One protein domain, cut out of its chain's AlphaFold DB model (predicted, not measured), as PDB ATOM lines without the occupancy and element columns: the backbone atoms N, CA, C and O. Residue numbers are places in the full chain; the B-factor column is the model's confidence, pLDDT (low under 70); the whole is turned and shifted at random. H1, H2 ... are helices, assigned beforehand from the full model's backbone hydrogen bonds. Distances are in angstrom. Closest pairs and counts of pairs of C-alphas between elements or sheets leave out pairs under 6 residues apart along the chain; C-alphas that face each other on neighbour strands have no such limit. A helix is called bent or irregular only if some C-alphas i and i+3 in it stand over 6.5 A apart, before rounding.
ATOM      1  N   GLU A   4     163.222 159.444 211.297       92.44
ATOM      2  CA  GLU A   4     164.248 158.456 210.934       92.44
ATOM      3  C   GLU A   4     163.744 157.439 209.895       92.44
ATOM      4  O   GLU A   4     164.434 157.149 208.919       92.44
ATOM      5  N   ALA A   5     162.513 156.939 210.064       93.12
ATOM      6  CA  ALA A   5     161.927 155.942 209.169       93.12
ATOM      7  C   ALA A   5     161.646 156.520 207.773       93.12
ATOM      8  O   ALA A   5     161.854 155.843 206.770       93.12
ATOM      9  N   HIS A   6     161.225 157.788 207.695       92.56
ATOM     10  CA  HIS A   6     160.997 158.460 206.414       92.56
ATOM     11  C   HIS A   6     162.332 158.723 205.698       92.56
ATOM     12  O   HIS A   6     162.432 158.498 204.495       92.56
ATOM     13  N   SER A   7     163.381 159.113 206.436       92.69
ATOM     14  CA  SER A   7     164.738 159.257 205.886       92.69
ATOM     15  C   SER A   7     165.274 157.933 205.326       92.69
ATOM     16  O   SER A   7     165.766 157.901 204.200       92.69
ATOM     17  N   GLN A   8     165.110 156.820 206.052       94.81
ATOM     18  CA  GLN A   8     165.511 155.489 205.575       94.81
ATOM     19  C   GLN A   8     164.736 155.052 204.322       94.81
ATOM     20  O   GLN A   8     165.345 154.536 203.385       94.81
ATOM     21  N   MET A   9     163.422 155.300 204.259       95.50
ATOM     22  CA  MET A   9     162.623 155.021 203.058       95.50
ATOM     23  C   MET A   9     163.080 155.851 201.852       95.50
ATOM     24  O   MET A   9     163.206 155.303 200.759       95.50
ATOM     25  N   LEU A  10     163.380 157.142 202.039       95.38
ATOM     26  CA  LEU A  10     163.897 158.001 200.968       95.38
ATOM     27  C   LEU A  10     165.272 157.530 200.475       95.38
ATOM     28  O   LEU A  10     165.457 157.396 199.270       95.38
ATOM     29  N   LYS A  11     166.202 157.185 201.378       94.94
ATOM     30  CA  LYS A  11     167.516 156.617 201.014       94.94
ATOM     31  C   LYS A  11     167.391 155.330 200.190       94.94
ATOM     32  O   LYS A  11     168.135 155.150 199.234       94.94
ATOM     33  N   ALA A  12     166.437 154.456 200.521       95.19
ATOM     34  CA  ALA A  12     166.180 153.229 199.764       95.19
ATOM     35  C   ALA A  12     165.505 153.480 198.397       95.19
ATOM     36  O   ALA A  12     165.743 152.733 197.449       95.19
ATOM     37  N   ALA A  13     164.678 154.523 198.284       96.56
ATOM     38  CA  ALA A  13     163.991 154.895 197.046       96.56
ATOM     39  C   ALA A  13     164.847 155.748 196.091       96.56
ATOM     40  O   ALA A  13     164.563 155.786 194.894       96.56
ATOM     41  N   LEU A  14     165.892 156.419 196.584       95.69
ATOM     42  CA  LEU A  14     166.682 157.360 195.787       95.69
ATOM     43  C   LEU A  14     167.414 156.699 194.596       95.69
ATOM     44  O   LEU A  14     167.269 157.220 193.492       95.69
ATOM     45  N   PRO A  15     168.104 155.541 194.721       95.75
ATOM     46  CA  PRO A  15     168.782 154.913 193.581       95.75
ATOM     47  C   PRO A  15     167.872 154.546 192.390       95.75
ATOM     48  O   PRO A  15     168.234 154.897 191.266       95.75
ATOM     49  N   PRO A  16     166.694 153.895 192.552       95.88
ATOM     50  CA  PRO A  16     165.808 153.634 191.415       95.88
ATOM     51  C   PRO A  16     165.155 154.905 190.850       95.88
ATOM     52  O   PRO A  16     164.887 154.941 189.651       95.88
ATOM     53  N   ILE A  17     164.949 155.958 191.655       96.31
ATOM     54  CA  ILE A  17     164.502 157.270 191.150       96.31
ATOM     55  C   ILE A  17     165.603 157.904 190.289       96.31
ATOM     56  O   ILE A  17     165.331 158.295 189.157       96.31
ATOM     57  N   CYS A  18     166.856 157.928 190.756       95.62
ATOM     58  CA  CYS A  18     167.999 158.397 189.968       95.62
ATOM     59  C   CYS A  18     168.194 157.567 188.688       95.62
ATOM     60  O   CYS A  18     168.445 158.141 187.631       95.62
ATOM     61  N   ALA A  19     168.027 156.240 188.743       94.94
ATOM     62  CA  ALA A  19     168.085 155.368 187.568       94.94
ATOM     63  C   ALA A  19     166.986 155.695 186.541       94.94
ATOM     64  O   ALA A  19     167.264 155.760 185.344       94.94
ATOM     65  N   ALA A  20     165.750 155.919 186.999       95.06
ATOM     66  CA  ALA A  20     164.632 156.302 186.141       95.06
ATOM     67  C   ALA A  20     164.838 157.694 185.525       95.06
ATOM     68  O   ALA A  20     164.621 157.856 184.328       95.06
ATOM     69  N   LEU A  21     165.325 158.664 186.305       95.25
ATOM     70  CA  LEU A  21     165.609 160.024 185.841       95.25
ATOM     71  C   LEU A  21     166.740 160.052 184.804       95.25
ATOM     72  O   LEU A  21     166.581 160.620 183.729       95.25
ATOM     73  N   CYS A  22     167.861 159.380 185.083       94.12
ATOM     74  CA  CYS A  22     168.988 159.298 184.149       94.12
ATOM     75  C   CYS A  22     168.623 158.520 182.879       94.12
ATOM     76  O   CYS A  22     169.131 158.835 181.806       94.12
ATOM     77  N   ARG A  23     167.721 157.533 182.975       93.25
ATOM     78  CA  ARG A  23     167.157 156.872 181.797       93.25
ATOM     79  C   ARG A  23     166.250 157.812 181.007       93.25
ATOM     80  O   ARG A  23     166.413 157.873 179.798       93.25
ATOM     81  N   ALA A  24     165.356 158.553 181.659       92.75
ATOM     82  CA  ALA A  24     164.471 159.513 181.001       92.75
ATOM     83  C   ALA A  24     165.272 160.568 180.220       92.75
ATOM     84  O   ALA A  24     165.087 160.682 179.014       92.75
ATOM     85  N   MET A  25     166.244 161.228 180.865       92.00
ATOM     86  CA  MET A  25     167.127 162.214 180.218       92.00
ATOM     87  C   MET A  25     167.914 161.631 179.028       92.00
ATOM     88  O   MET A  25     168.196 162.341 178.069       92.00
ATOM     89  N   ALA A  26     168.247 160.335 179.059       89.69
ATOM     90  CA  ALA A  26     168.971 159.661 177.981       89.69
ATOM     91  C   ALA A  26     168.075 159.064 176.872       89.69
ATOM     92  O   ALA A  26     168.571 158.832 175.769       89.69
ATOM     93  N   GLU A  27     166.814 158.713 177.158       86.94
ATOM     94  CA  GLU A  27     165.888 158.002 176.249       86.94
ATOM     95  C   GLU A  27     164.789 158.878 175.649       86.94
ATOM     96  O   GLU A  27     164.275 158.526 174.590       86.94
ATOM     97  N   GLN A  28     164.402 159.969 176.309       83.56
ATOM     98  CA  GLN A  28     163.330 160.837 175.839       83.56
ATOM     99  C   GLN A  28     163.906 162.026 175.077       83.56
ATOM    100  O   GLN A  28     164.440 162.959 175.673       83.56
ATOM    101  N   ASP A  29     163.689 162.029 173.762       70.56
ATOM    102  CA  ASP A  29     163.983 163.180 172.901       70.56
ATOM    103  C   ASP A  29     163.174 164.439 173.355       70.56
ATOM    104  O   ASP A  29     163.559 165.571 173.099       70.56
ATOM    105  N   PHE A  30     162.108 164.260 174.155       60.09
ATOM    106  CA  PHE A  30     161.292 165.320 174.778       60.09
ATOM    107  C   PHE A  30     162.018 166.249 175.775       60.09
ATOM    108  O   PHE A  30     161.444 167.263 176.159       60.09
ATOM    109  N   PHE A  31     163.262 165.968 176.186       66.69
ATOM    110  CA  PHE A  31     164.056 166.940 176.964       66.69
ATOM    111  C   PHE A  31     164.552 168.139 176.122       66.69
ATOM    112  O   PHE A  31     165.200 169.034 176.666       66.69
ATOM    113  N   GLU A  32     164.191 168.210 174.832       64.75
ATOM    114  CA  GLU A  32     164.149 169.468 174.068       64.75
ATOM    115  C   GLU A  32     163.241 170.530 174.727       64.75
ATOM    116  O   GLU A  32     163.534 171.724 174.638       64.75
ATOM    117  N   GLU A  33     162.170 170.129 175.429       83.50
ATOM    118  CA  GLU A  33     161.328 171.055 176.195       83.50
ATOM    119  C   GLU A  33     162.008 171.392 177.544       83.50
ATOM    120  O   GLU A  33     162.186 170.511 178.396       83.50
ATOM    121  N   PRO A  34     162.384 172.664 177.800       84.25
ATOM    122  CA  PRO A  34     163.189 173.035 178.968       84.25
ATOM    123  C   PRO A  34     162.437 172.881 180.302       84.25
ATOM    124  O   PRO A  34     163.064 172.864 181.362       84.25
ATOM    125  N   GLU A  35     161.105 172.760 180.275       91.88
ATOM    126  CA  GLU A  35     160.261 172.567 181.460       91.88
ATOM    127  C   GLU A  35     160.506 171.187 182.091       91.88
ATOM    128  O   GLU A  35     160.816 171.111 183.281       91.88
ATOM    129  N   ALA A  36     160.513 170.113 181.292       90.44
ATOM    130  CA  ALA A  36     160.778 168.753 181.775       90.44
ATOM    131  C   ALA A  36     162.186 168.608 182.380       90.44
ATOM    132  O   ALA A  36     162.376 167.950 183.409       90.44
ATOM    133  N   LEU A  37     163.184 169.277 181.787       93.00
ATOM    134  CA  LEU A  37     164.526 169.340 182.360       93.00
ATOM    135  C   LEU A  37     164.566 170.163 183.654       93.00
ATOM    136  O   LEU A  37     165.264 169.790 184.598       93.00
ATOM    137  N   THR A  38     163.817 171.265 183.717       93.81
ATOM    138  CA  THR A  38     163.729 172.102 184.920       93.81
ATOM    139  C   THR A  38     163.127 171.314 186.082       93.81
ATOM    140  O   THR A  38     163.703 171.334 187.168       93.81
ATOM    141  N   GLU A  39     162.061 170.536 185.862       94.62
ATOM    142  CA  GLU A  39     161.497 169.633 186.878       94.62
ATOM    143  C   GLU A  39     162.494 168.543 187.318       94.62
ATOM    144  O   GLU A  39     162.674 168.307 188.516       94.62
ATOM    145  N   ALA A  40     163.198 167.912 186.370       94.56
ATOM    146  CA  ALA A  40     164.234 166.917 186.663       94.56
ATOM    147  C   ALA A  40     165.387 167.502 187.502       94.56
ATOM    148  O   ALA A  40     165.840 166.894 188.479       94.56
ATOM    149  N   GLY A  41     165.834 168.709 187.154       94.62
ATOM    150  CA  GLY A  41     166.835 169.457 187.901       94.62
ATOM    151  C   GLY A  41     166.336 169.890 189.280       94.62
ATOM    152  O   GLY A  41     167.069 169.770 190.256       94.62
ATOM    153  N   GLU A  42     165.081 170.327 189.409       95.56
ATOM    154  CA  GLU A  42     164.463 170.652 190.701       95.56
ATOM    155  C   GLU A  42     164.352 169.441 191.629       95.56
ATOM    156  O   GLU A  42     164.637 169.566 192.823       95.56
ATOM    157  N   LEU A  43     164.042 168.256 191.096       95.81
ATOM    158  CA  LEU A  43     164.048 167.011 191.861       95.81
ATOM    159  C   LEU A  43     165.452 166.680 192.398       95.81
ATOM    160  O   LEU A  43     165.593 166.326 193.572       95.81
ATOM    161  N   LEU A  44     166.497 166.843 191.577       95.81
ATOM    162  CA  LEU A  44     167.894 166.668 192.001       95.81
ATOM    163  C   LEU A  44     168.316 167.718 193.043       95.81
ATOM    164  O   LEU A  44     168.962 167.372 194.032       95.81
ATOM    165  N   LEU A  45     167.909 168.978 192.874       95.06
ATOM    166  CA  LEU A  45     168.160 170.068 193.824       95.06
ATOM    167  C   LEU A  45     167.493 169.813 195.183       95.06
ATOM    168  O   LEU A  45     168.124 169.998 196.227       95.06
ATOM    169  N   ALA A  46     166.241 169.351 195.184       95.56
ATOM    170  CA  ALA A  46     165.516 168.981 196.396       95.56
ATOM    171  C   ALA A  46     166.152 167.761 197.084       95.56
ATOM    172  O   ALA A  46     166.347 167.769 198.301       95.56
ATOM    173  N   ALA A  47     166.544 166.738 196.317       94.81
ATOM    174  CA  ALA A  47     167.252 165.576 196.847       94.81
ATOM    175  C   ALA A  47     168.611 165.957 197.463       94.81
ATOM    176  O   ALA A  47     168.942 165.472 198.545       94.81
ATOM    177  N   ALA A  48     169.362 166.868 196.833       94.12
ATOM    178  CA  ALA A  48     170.647 167.354 197.337       94.12
ATOM    179  C   ALA A  48     170.500 168.127 198.657       94.12
ATOM    180  O   ALA A  48     171.329 167.980 199.550       94.12
ATOM    181  N   ALA A  49     169.429 168.913 198.810       93.50
ATOM    182  CA  ALA A  49     169.155 169.657 200.039       93.50
ATOM    183  C   ALA A  49     168.746 168.754 201.221       93.50
ATOM    184  O   ALA A  49     169.038 169.083 202.370       93.50
ATOM    185  N   VAL A  50     168.073 167.623 200.962       94.69
ATOM    186  CA  VAL A  50     167.570 166.712 202.010       94.69
ATOM    187  C   VAL A  50     168.553 165.577 202.331       94.69
ATOM    188  O   VAL A  50     168.632 165.149 203.482       94.69
ATOM    189  N   LEU A  51     169.304 165.078 201.342       95.38
ATOM    190  CA  LEU A  51     170.203 163.920 201.452       95.38
ATOM    191  C   LEU A  51     171.583 164.171 200.789       95.38
ATOM    192  O   LEU A  51     172.005 163.380 199.939       95.38
ATOM    193  N   PRO A  52     172.331 165.229 201.169       94.19
ATOM    194  CA  PRO A  52     173.566 165.631 200.480       94.19
ATOM    195  C   PRO A  52     174.668 164.558 200.479       94.19
ATOM    196  O   PRO A  52     175.441 164.475 199.531       94.19
ATOM    197  N   ALA A  53     174.736 163.721 201.519       94.75
ATOM    198  CA  ALA A  53     175.726 162.646 201.621       94.75
ATOM    199  C   ALA A  53     175.327 161.368 200.856       94.75
ATOM    200  O   ALA A  53     176.196 160.599 200.452       94.75
ATOM    201  N   ASP A  54     174.027 161.124 200.662       96.12
ATOM    202  CA  ASP A  54     173.532 159.900 200.026       96.12
ATOM    203  C   ASP A  54     173.336 160.076 198.515       96.12
ATOM    204  O   ASP A  54     173.576 159.129 197.763       96.12
ATOM    205  N   LEU A  55     172.944 161.276 198.058       95.88
ATOM    206  CA  LEU A  55     172.633 161.547 196.651       95.88
ATOM    207  C   LEU A  55     173.759 161.151 195.679       95.88
ATOM    208  O   LEU A  55     173.427 160.491 194.697       95.88
ATOM    209  N   PRO A  56     175.055 161.454 195.912       95.44
ATOM    210  CA  PRO A  56     176.106 161.049 194.979       95.44
ATOM    211  C   PRO A  56     176.170 159.528 194.794       95.44
ATOM    212  O   PRO A  56     176.222 159.047 193.668       95.44
ATOM    213  N   SER A  57     176.062 158.751 195.881       96.00
ATOM    214  CA  SER A  57     176.110 157.283 195.789       96.00
ATOM    215  C   SER A  57     174.859 156.688 195.129       96.00
ATOM    216  O   SER A  57     174.962 155.733 194.357       96.00
ATOM    217  N   ALA A  58     173.684 157.285 195.359       96.62
ATOM    218  CA  ALA A  58     172.446 156.913 194.679       96.62
ATOM    219  C   ALA A  58     172.457 157.273 193.182       96.62
ATOM    220  O   ALA A  58     171.945 156.504 192.367       96.62
ATOM    221  N   LEU A  59     173.078 158.398 192.814       96.62
ATOM    222  CA  LEU A  59     173.255 158.829 191.431       96.62
ATOM    223  C   LEU A  59     174.203 157.890 190.677       96.62
ATOM    224  O   LEU A  59     173.814 157.382 189.629       96.62
ATOM    225  N   THR A  60     175.375 157.566 191.235       96.75
ATOM    226  CA  THR A  60     176.310 156.582 190.659       96.75
ATOM    227  C   THR A  60     175.657 155.208 190.487       96.75
ATOM    228  O   THR A  60     175.764 154.587 189.428       96.75
ATOM    229  N   ALA A  61     174.902 154.742 191.490       95.62
ATOM    230  CA  ALA A  61     174.128 153.504 191.383       95.62
ATOM    231  C   ALA A  61     173.043 153.579 190.288       95.62
ATOM    232  O   ALA A  61     172.796 152.591 189.592       95.62
ATOM    233  N   GLY A  62     172.425 154.746 190.089       93.62
ATOM    234  CA  GLY A  62     171.493 155.002 188.992       93.62
ATOM    235  C   GLY A  62     172.167 154.955 187.619       93.62
ATOM    236  O   GLY A  62     171.746 154.193 186.750       93.62
ATOM    237  N   LEU A  63     173.260 155.702 187.444       94.81
ATOM    238  CA  LEU A  63     174.051 155.788 186.210       94.81
ATOM    239  C   LEU A  63     174.696 154.451 185.822       94.81
ATOM    240  O   LEU A  63     174.852 154.165 184.633       94.81
ATOM    241  N   GLY A  64     175.005 153.585 186.788       94.44
ATOM    242  CA  GLY A  64     175.423 152.203 186.530       94.44
ATOM    243  C   GLY A  64     174.406 151.392 185.711       94.44
ATOM    244  O   GLY A  64     174.801 150.502 184.963       94.44
ATOM    245  N   ASN A  65     173.114 151.737 185.784       91.50
ATOM    246  CA  ASN A  65     172.010 151.045 185.107       91.50
ATOM    247  C   ASN A  65     171.573 151.694 183.771       91.50
ATOM    248  O   ASN A  65     170.544 151.301 183.208       91.50
ATOM    249  N   VAL A  66     172.319 152.686 183.264       92.19
ATOM    250  CA  VAL A  66     172.023 153.397 182.004       92.19
ATOM    251  C   VAL A  66     173.194 153.243 181.012       92.19
ATOM    252  O   VAL A  66     174.352 153.413 181.414       92.19
ATOM    253  N   PRO A  67     172.940 152.928 179.723       90.19
ATOM    254  CA  PRO A  67     173.976 152.837 178.694       90.19
ATOM    255  C   PRO A  67     174.387 154.238 178.207       90.19
ATOM    256  O   PRO A  67     173.987 154.684 177.138       90.19
ATOM    257  N   LEU A  68     175.169 154.934 179.033       88.94
ATOM    258  CA  LEU A  68     175.819 156.215 178.729       88.94
ATOM    259  C   LEU A  68     177.348 156.032 178.729       88.94
ATOM    260  O   LEU A  68     177.837 155.178 179.486       88.94
ATOM    261  N   PRO A  69     178.118 156.825 177.961       91.62
ATOM    262  CA  PRO A  69     179.576 156.780 178.018       91.62
ATOM    263  C   PRO A  69     180.119 157.213 179.391       91.62
ATOM    264  O   PRO A  69     179.504 157.974 180.139       91.62
ATOM    265  N   ASN A  70     181.298 156.696 179.752       92.81
ATOM    266  CA  ASN A  70     181.834 156.850 181.111       92.81
ATOM    267  C   ASN A  70     182.206 158.299 181.462       92.81
ATOM    268  O   ASN A  70     182.077 158.691 182.619       92.81
ATOM    269  N   HIS A  71     182.649 159.094 180.482       93.75
ATOM    270  CA  HIS A  71     182.967 160.504 180.711       93.75
ATOM    271  C   HIS A  71     181.679 161.314 180.953       93.75
ATOM    272  O   HIS A  71     181.611 162.089 181.902       93.75
ATOM    273  N   SER A  72     180.628 161.049 180.174       93.00
ATOM    274  CA  SER A  72     179.321 161.694 180.266       93.00
ATOM    275  C   SER A  72     178.677 161.429 181.637       93.00
ATOM    276  O   SER A  72     178.170 162.355 182.270       93.00
ATOM    277  N   LYS A  73     178.808 160.200 182.166       94.38
ATOM    278  CA  LYS A  73     178.447 159.858 183.559       94.38
ATOM    279  C   LYS A  73     179.234 160.678 184.586       94.38
ATOM    280  O   LYS A  73     178.624 161.294 185.457       94.38
ATOM    281  N   ALA A  74     180.562 160.714 184.463       95.31
ATOM    282  CA  ALA A  74     181.432 161.441 185.386       95.31
ATOM    283  C   ALA A  74     181.146 162.957 185.403       95.31
ATOM    284  O   ALA A  74     181.196 163.567 186.468       95.31
ATOM    285  N   LEU A  75     180.778 163.553 184.261       96.00
ATOM    286  CA  LEU A  75     180.380 164.963 184.176       96.00
ATOM    287  C   LEU A  75     179.117 165.265 184.996       96.00
ATOM    288  O   LEU A  75     179.111 166.247 185.738       96.00
ATOM    289  N   LEU A  76     178.073 164.425 184.939       95.69
ATOM    290  CA  LEU A  76     176.890 164.635 185.788       95.69
ATOM    291  C   LEU A  76     177.198 164.388 187.271       95.69
ATOM    292  O   LEU A  76     176.734 165.145 188.123       95.69
ATOM    293  N   GLU A  77     177.988 163.363 187.598       95.31
ATOM    294  CA  GLU A  77     178.413 163.109 188.980       95.31
ATOM    295  C   GLU A  77     179.185 164.303 189.555       95.31
ATOM    296  O   GLU A  77     178.882 164.747 190.663       95.31
ATOM    297  N   GLN A  78     180.116 164.870 188.784       96.38
ATOM    298  CA  GLN A  78     180.852 166.078 189.143       96.38
ATOM    299  C   GLN A  78     179.920 167.293 189.274       96.38
ATOM    300  O   GLN A  78     180.023 168.022 190.256       96.38
ATOM    301  N   HIS A  79     178.978 167.498 188.347       96.25
ATOM    302  CA  HIS A  79     178.047 168.638 188.369       96.25
ATOM    303  C   HIS A  79     177.057 168.605 189.547       96.25
ATOM    304  O   HIS A  79     176.702 169.642 190.114       96.25
ATOM    305  N   VAL A  80     176.637 167.407 189.967       94.62
ATOM    306  CA  VAL A  80     175.800 167.219 191.164       94.62
ATOM    307  C   VAL A  80     176.626 167.360 192.449       94.62
ATOM    308  O   VAL A  80     176.151 167.982 193.399       94.62
ATOM    309  N   GLN A  81     177.869 166.866 192.489       93.44
ATOM    310  CA  GLN A  81     178.768 167.048 193.641       93.44
ATOM    311  C   GLN A  81     179.177 168.518 193.833       93.44
ATOM    312  O   GLN A  81     179.113 169.035 194.948       93.44
ATOM    313  N   ALA A  82     179.506 169.222 192.748       94.56
ATOM    314  CA  ALA A  82     179.867 170.639 192.749       94.56
ATOM    315  C   ALA A  82     178.692 171.574 193.086       94.56
ATOM    316  O   ALA A  82     178.875 172.789 193.151       94.56
ATOM    317  N   ARG A  83     177.471 171.061 193.327       92.00
ATOM    318  CA  ARG A  83     176.270 171.883 193.551       92.00
ATOM    319  C   ARG A  83     176.467 172.974 194.608       92.00
ATOM    320  O   ARG A  83     175.910 174.054 194.435       92.00
ATOM    321  N   ALA A  84     177.248 172.741 195.663       90.44
ATOM    322  CA  ALA A  84     177.509 173.742 196.705       90.44
ATOM    323  C   ALA A  84     178.216 175.021 196.199       90.44
ATOM    324  O   ALA A  84     178.102 176.067 196.831       90.44
ATOM    325  N   GLU A  85     178.911 174.953 195.060       93.06
ATOM    326  CA  GLU A  85     179.710 176.046 194.487       93.06
ATOM    327  C   GLU A  85     178.863 177.016 193.637       93.06
ATOM    328  O   GLU A  85     179.237 178.172 193.431       93.06
ATOM    329  N   TRP A  86     177.681 176.585 193.178       92.00
ATOM    330  CA  TRP A  86     176.813 177.373 192.296       92.00
ATOM    331  C   TRP A  86     175.913 178.338 193.081       92.00
ATOM    332  O   TRP A  86     174.914 177.944 193.694       92.00
ATOM    333  N   SER A  87     176.224 179.633 193.010       90.81
ATOM    334  CA  SER A  87     175.478 180.699 193.696       90.81
ATOM    335  C   SER A  87     174.054 180.923 193.164       90.81
ATOM    336  O   SER A  87     173.194 181.390 193.909       90.81
ATOM    337  N   GLN A  88     173.777 180.571 191.902       95.25
ATOM    338  CA  GLN A  88     172.468 180.742 191.262       95.25
ATOM    339  C   GLN A  88     171.909 179.416 190.734       95.25
ATOM    340  O   GLN A  88     172.635 178.600 190.169       95.25
ATOM    341  N   LYS A  89     170.588 179.222 190.874       94.44
ATOM    342  CA  LYS A  89     169.871 178.041 190.361       94.44
ATOM    343  C   LYS A  89     169.892 177.962 188.827       94.44
ATOM    344  O   LYS A  89     170.038 176.864 188.306       94.44
ATOM    345  N   GLY A  90     169.765 179.101 188.135       94.56
ATOM    346  CA  GLY A  90     169.721 179.175 186.667       94.56
ATOM    347  C   GLY A  90     170.949 178.539 186.021       94.56
ATOM    348  O   GLY A  90     170.823 177.514 185.368       94.56
ATOM    349  N   HIS A  91     172.142 179.051 186.330       95.50
ATOM    350  CA  HIS A  91     173.403 178.526 185.793       95.50
ATOM    351  C   HIS A  91     173.649 177.033 186.080       95.50
ATOM    352  O   HIS A  91     174.223 176.332 185.251       95.50
ATOM    353  N   TRP A  92     173.173 176.508 187.218       95.50
ATOM    354  CA  TRP A  92     173.260 175.069 187.490       95.50
ATOM    355  C   TRP A  92     172.324 174.240 186.587       95.50
ATOM    356  O   TRP A  92     172.693 173.141 186.175       95.50
ATOM    357  N   LEU A  93     171.142 174.763 186.237       94.81
ATOM    358  CA  LEU A  93     170.231 174.137 185.270       94.81
ATOM    359  C   LEU A  93     170.734 174.280 183.825       94.81
ATOM    360  O   LEU A  93     170.679 173.308 183.081       94.81
ATOM    361  N   GLU A  94     171.291 175.433 183.447       94.31
ATOM    362  CA  GLU A  94     171.916 175.664 182.132       94.31
ATOM    363  C   GLU A  94     173.059 174.663 181.879       94.31
ATOM    364  O   GLU A  94     173.112 174.010 180.837       94.31
ATOM    365  N   GLN A  95     173.933 174.458 182.868       95.44
ATOM    366  CA  GLN A  95     175.018 173.479 182.769       95.44
ATOM    367  C   GLN A  95     174.510 172.023 182.788       95.44
ATOM    368  O   GLN A  95     175.097 171.165 182.129       95.44
ATOM    369  N   LEU A  96     173.404 171.733 183.490       95.06
ATOM    370  CA  LEU A  96     172.738 170.425 183.426       95.06
ATOM    371  C   LEU A  96     172.143 170.174 182.028       95.06
ATOM    372  O   LEU A  96     172.247 169.059 181.518       95.06
ATOM    373  N   GLN A  97     171.577 171.205 181.393       93.31
ATOM    374  CA  GLN A  97     171.051 171.139 180.027       93.31
ATOM    375  C   GLN A  97     172.149 170.830 179.023       93.31
ATOM    376  O   GLN A  97     171.984 169.911 178.225       93.31
ATOM    377  N   GLN A  98     173.286 171.522 179.108       93.75
ATOM    378  CA  GLN A  98     174.431 171.259 178.239       93.75
ATOM    379  C   GLN A  98     174.893 169.794 178.338       93.75
ATOM    380  O   GLN A  98     175.065 169.139 177.313       93.75
ATOM    381  N   ILE A  99     174.997 169.250 179.558       94.38
ATOM    382  CA  ILE A  99     175.370 167.845 179.790       94.38
ATOM    383  C   ILE A  99     174.348 166.882 179.157       94.38
ATOM    384  O   ILE A  99     174.740 165.940 178.472       94.38
ATOM    385  N   VAL A 100     173.040 167.108 179.334       93.12
ATOM    386  CA  VAL A 100     171.996 166.230 178.762       93.12
ATOM    387  C   VAL A 100     171.939 166.321 177.230       93.12
ATOM    388  O   VAL A 100     171.796 165.292 176.568       93.12
ATOM    389  N   VAL A 101     172.119 167.511 176.649       91.06
ATOM    390  CA  VAL A 101     172.198 167.703 175.188       91.06
ATOM    391  C   VAL A 101     173.418 166.981 174.606       91.06
ATOM    392  O   VAL A 101     173.298 166.293 173.591       91.06
ATOM    393  N   GLU A 102     174.575 167.058 175.268       91.38
ATOM    394  CA  GLU A 102     175.775 166.309 174.876       91.38
ATOM    395  C   GLU A 102     175.504 164.796 174.885       91.38
ATOM    396  O   GLU A 102     175.715 164.140 173.862       91.38
ATOM    397  N   TRP A 103     174.921 164.254 175.964       91.06
ATOM    398  CA  TRP A 103     174.561 162.830 176.077       91.06
ATOM    399  C   TRP A 103     173.641 162.345 174.948       91.06
ATOM    400  O   TRP A 103     173.818 161.248 174.407       91.06
ATOM    401  N   GLN A 104     172.633 163.148 174.601       89.75
ATOM    402  CA  GLN A 104     171.693 162.837 173.526       89.75
ATOM    403  C   GLN A 104     172.375 162.899 172.154       89.75
ATOM    404  O   GLN A 104     172.122 162.035 171.308       89.75
ATOM    405  N   SER A 105     173.298 163.848 171.954       89.00
ATOM    406  CA  SER A 105     174.082 163.956 170.720       89.00
ATOM    407  C   SER A 105     174.984 162.734 170.504       89.00
ATOM    408  O   SER A 105     174.945 162.148 169.422       89.00
ATOM    409  N   GLU A 106     175.694 162.252 171.535       87.75
ATOM    410  CA  GLU A 106     176.511 161.030 171.459       87.75
ATOM    411  C   GLU A 106     175.658 159.812 171.087       87.75
ATOM    412  O   GLU A 106     175.970 159.072 170.150       87.75
ATOM    413  N   ARG A 107     174.512 159.644 171.762       86.06
ATOM    414  CA  ARG A 107     173.587 158.538 171.486       86.06
ATOM    415  C   ARG A 107     172.994 158.608 170.074       86.06
ATOM    416  O   ARG A 107     172.636 157.570 169.519       86.06
ATOM    417  N   SER A 108     172.884 159.795 169.475       85.44
ATOM    418  CA  SER A 108     172.443 159.947 168.084       85.44
ATOM    419  C   SER A 108     173.461 159.379 167.085       85.44
ATOM    420  O   SER A 108     173.060 158.732 166.117       85.44
ATOM    421  N   VAL A 109     174.763 159.513 167.369       86.00
ATOM    422  CA  VAL A 109     175.846 158.934 166.557       86.00
ATOM    423  C   VAL A 109     175.875 157.409 166.698       86.00
ATOM    424  O   VAL A 109     175.976 156.701 165.699       86.00
ATOM    425  N   ASP A 110     175.679 156.874 167.907       84.00
ATOM    426  CA  ASP A 110     175.525 155.423 168.099       84.00
ATOM    427  C   ASP A 110     174.301 154.866 167.341       84.00
ATOM    428  O   ASP A 110     174.386 153.788 166.746       84.00
ATOM    429  N   LYS A 111     173.170 155.596 167.317       86.00
ATOM    430  CA  LYS A 111     171.978 155.227 166.524       86.00
ATOM    431  C   LYS A 111     172.316 155.160 165.022       86.00
ATOM    432  O   LYS A 111     171.984 154.161 164.383       86.00
ATOM    433  N   THR A 112     172.983 156.171 164.451       88.94
ATOM    434  CA  THR A 112     173.294 156.194 163.005       88.94
ATOM    435  C   THR A 112     174.320 155.137 162.609       88.94
ATOM    436  O   THR A 112     174.092 154.424 161.634       88.94
ATOM    437  N   VAL A 113     175.386 154.939 163.392       91.44
ATOM    438  CA  VAL A 113     176.383 153.881 163.141       91.44
ATOM    439  C   VAL A 113     175.743 152.488 163.216       91.44
ATOM    440  O   VAL A 113     176.019 151.634 162.370       91.44
ATOM    441  N   GLN A 114     174.833 152.244 164.167       87.44
ATOM    442  CA  GLN A 114     174.086 150.980 164.225       87.44
ATOM    443  C   GLN A 114     173.143 150.795 163.028       87.44
ATOM    444  O   GLN A 114     173.008 149.674 162.529       87.44
ATOM    445  N   GLU A 115     172.515 151.863 162.524       92.62
ATOM    446  CA  GLU A 115     171.734 151.799 161.286       92.62
ATOM    447  C   GLU A 115     172.596 151.523 160.051       92.62
ATOM    448  O   GLU A 115     172.203 150.699 159.227       92.62
ATOM    449  N   GLU A 116     173.768 152.142 159.913       95.06
ATOM    450  CA  GLU A 116     174.685 151.883 158.796       95.06
ATOM    451  C   GLU A 116     175.211 150.444 158.812       95.06
ATOM    452  O   GLU A 116     175.151 149.755 157.791       95.06
ATOM    453  N   VAL A 117     175.613 149.933 159.982       96.00
ATOM    454  CA  VAL A 117     175.987 148.519 160.160       96.00
ATOM    455  C   VAL A 117     174.819 147.595 159.798       96.00
ATOM    456  O   VAL A 117     175.015 146.603 159.094       96.00
ATOM    457  N   ARG A 118     173.587 147.925 160.205       94.75
ATOM    458  CA  ARG A 118     172.386 147.145 159.860       94.75
ATOM    459  C   ARG A 118     172.075 147.184 158.358       94.75
ATOM    460  O   ARG A 118     171.710 146.152 157.799       94.75
ATOM    461  N   ARG A 119     172.224 148.336 157.697       95.25
ATOM    462  CA  ARG A 119     172.047 148.489 156.240       95.25
ATOM    463  C   ARG A 119     173.104 147.686 155.477       95.25
ATOM    464  O   ARG A 119     172.747 146.940 154.572       95.25
TER     465      ARG A 119
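This is residues 4 to 119 of the 516 residues of the protein "Reticulocyte-binding protein 2-like a" of Symbiodinium microadriaticum (UniProt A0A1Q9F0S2). One long helix, H6, has its first part packed between H5 on one side and H3 with the end of H1b on the other, while its last residues, 108 to 119, stick out as a straight arm. H5 folds back along H6, H4 folds back along H5 and crosses H1b, and the arm H1a reaches toward the other end of the long axis. The 116 printed residues hold six named helices, H1 to H6 in chain order, and no named strand: all helix. The whole is compact, with a radius of gyration of the C-alphas of 15.0 A, yet elongated, spanning 56 by 29 by 23 A.

Find C-alpha 89 at (169.871, 178.041, 190.361); H6 runs 45.2 A from there to C-alpha 119 at (172.047, 148.489, 156.240). Before it come H5, residues 70 to 85, 23.5 A, irregular with C-alphas 81 and 84 7.5 A apart, and H4, residues 55 to 63, 12.0 A. H3, residues 34 to 50, is 24.3 A long, and H2, residues 29 to 32, 6.4 A. H1, residues 4 to 27, starts at C-alpha 4, (164.248, 158.456, 210.934); assigned as one helix by its hydrogen bonds, it is bent, with C-alphas 12 and 15 6.9 A apart, into H1a, residues 4 to 12, 12.5 A, and H1b, residues 15 to 27, 17.8 A.

Start at residues 92 to 103 of H6, which touch H5 in a hairpin, a shallow tilt of 6 degrees, opposite ways; the closest C-alphas, of Ser 72 and Trp 103, are 6.4 A apart. H3 touches H6 with residues 37 to 41 alone, closest at the C-alphas of Gly 41 and Leu 93, 6.4 A. Residues 25 to 26 of H1b touch H6, closest at Ala 26 and Gln 104, whose C-alphas are 6.1 A apart. H4 and H5 form a hairpin at 18 degrees, with the C-alphas of Leu 63 and Lys 73 6.6 A apart. H4 touches H1b at a steep tilt of 51 degrees, the C-alphas of Ala 19 and Gly 62 3.7 A apart. H2 is close to but not clearly touching H3, the C-alphas of Phe 31 and Leu 37 5.9 A apart. H1a touches no helix. Each O i to N i+4 pair is within hydrogen-bond range in H1a, H1b, H3, H4 and H6, and 9 of 12 in H5; H2 is too short for one.

The C-alphas farthest apart, of Glu 4 and Arg 119, are 56.1 A apart. The printed part has no cut and no long link. The mean pLDDT of the printed part is 92.2; residues 30 to 32 are under 70.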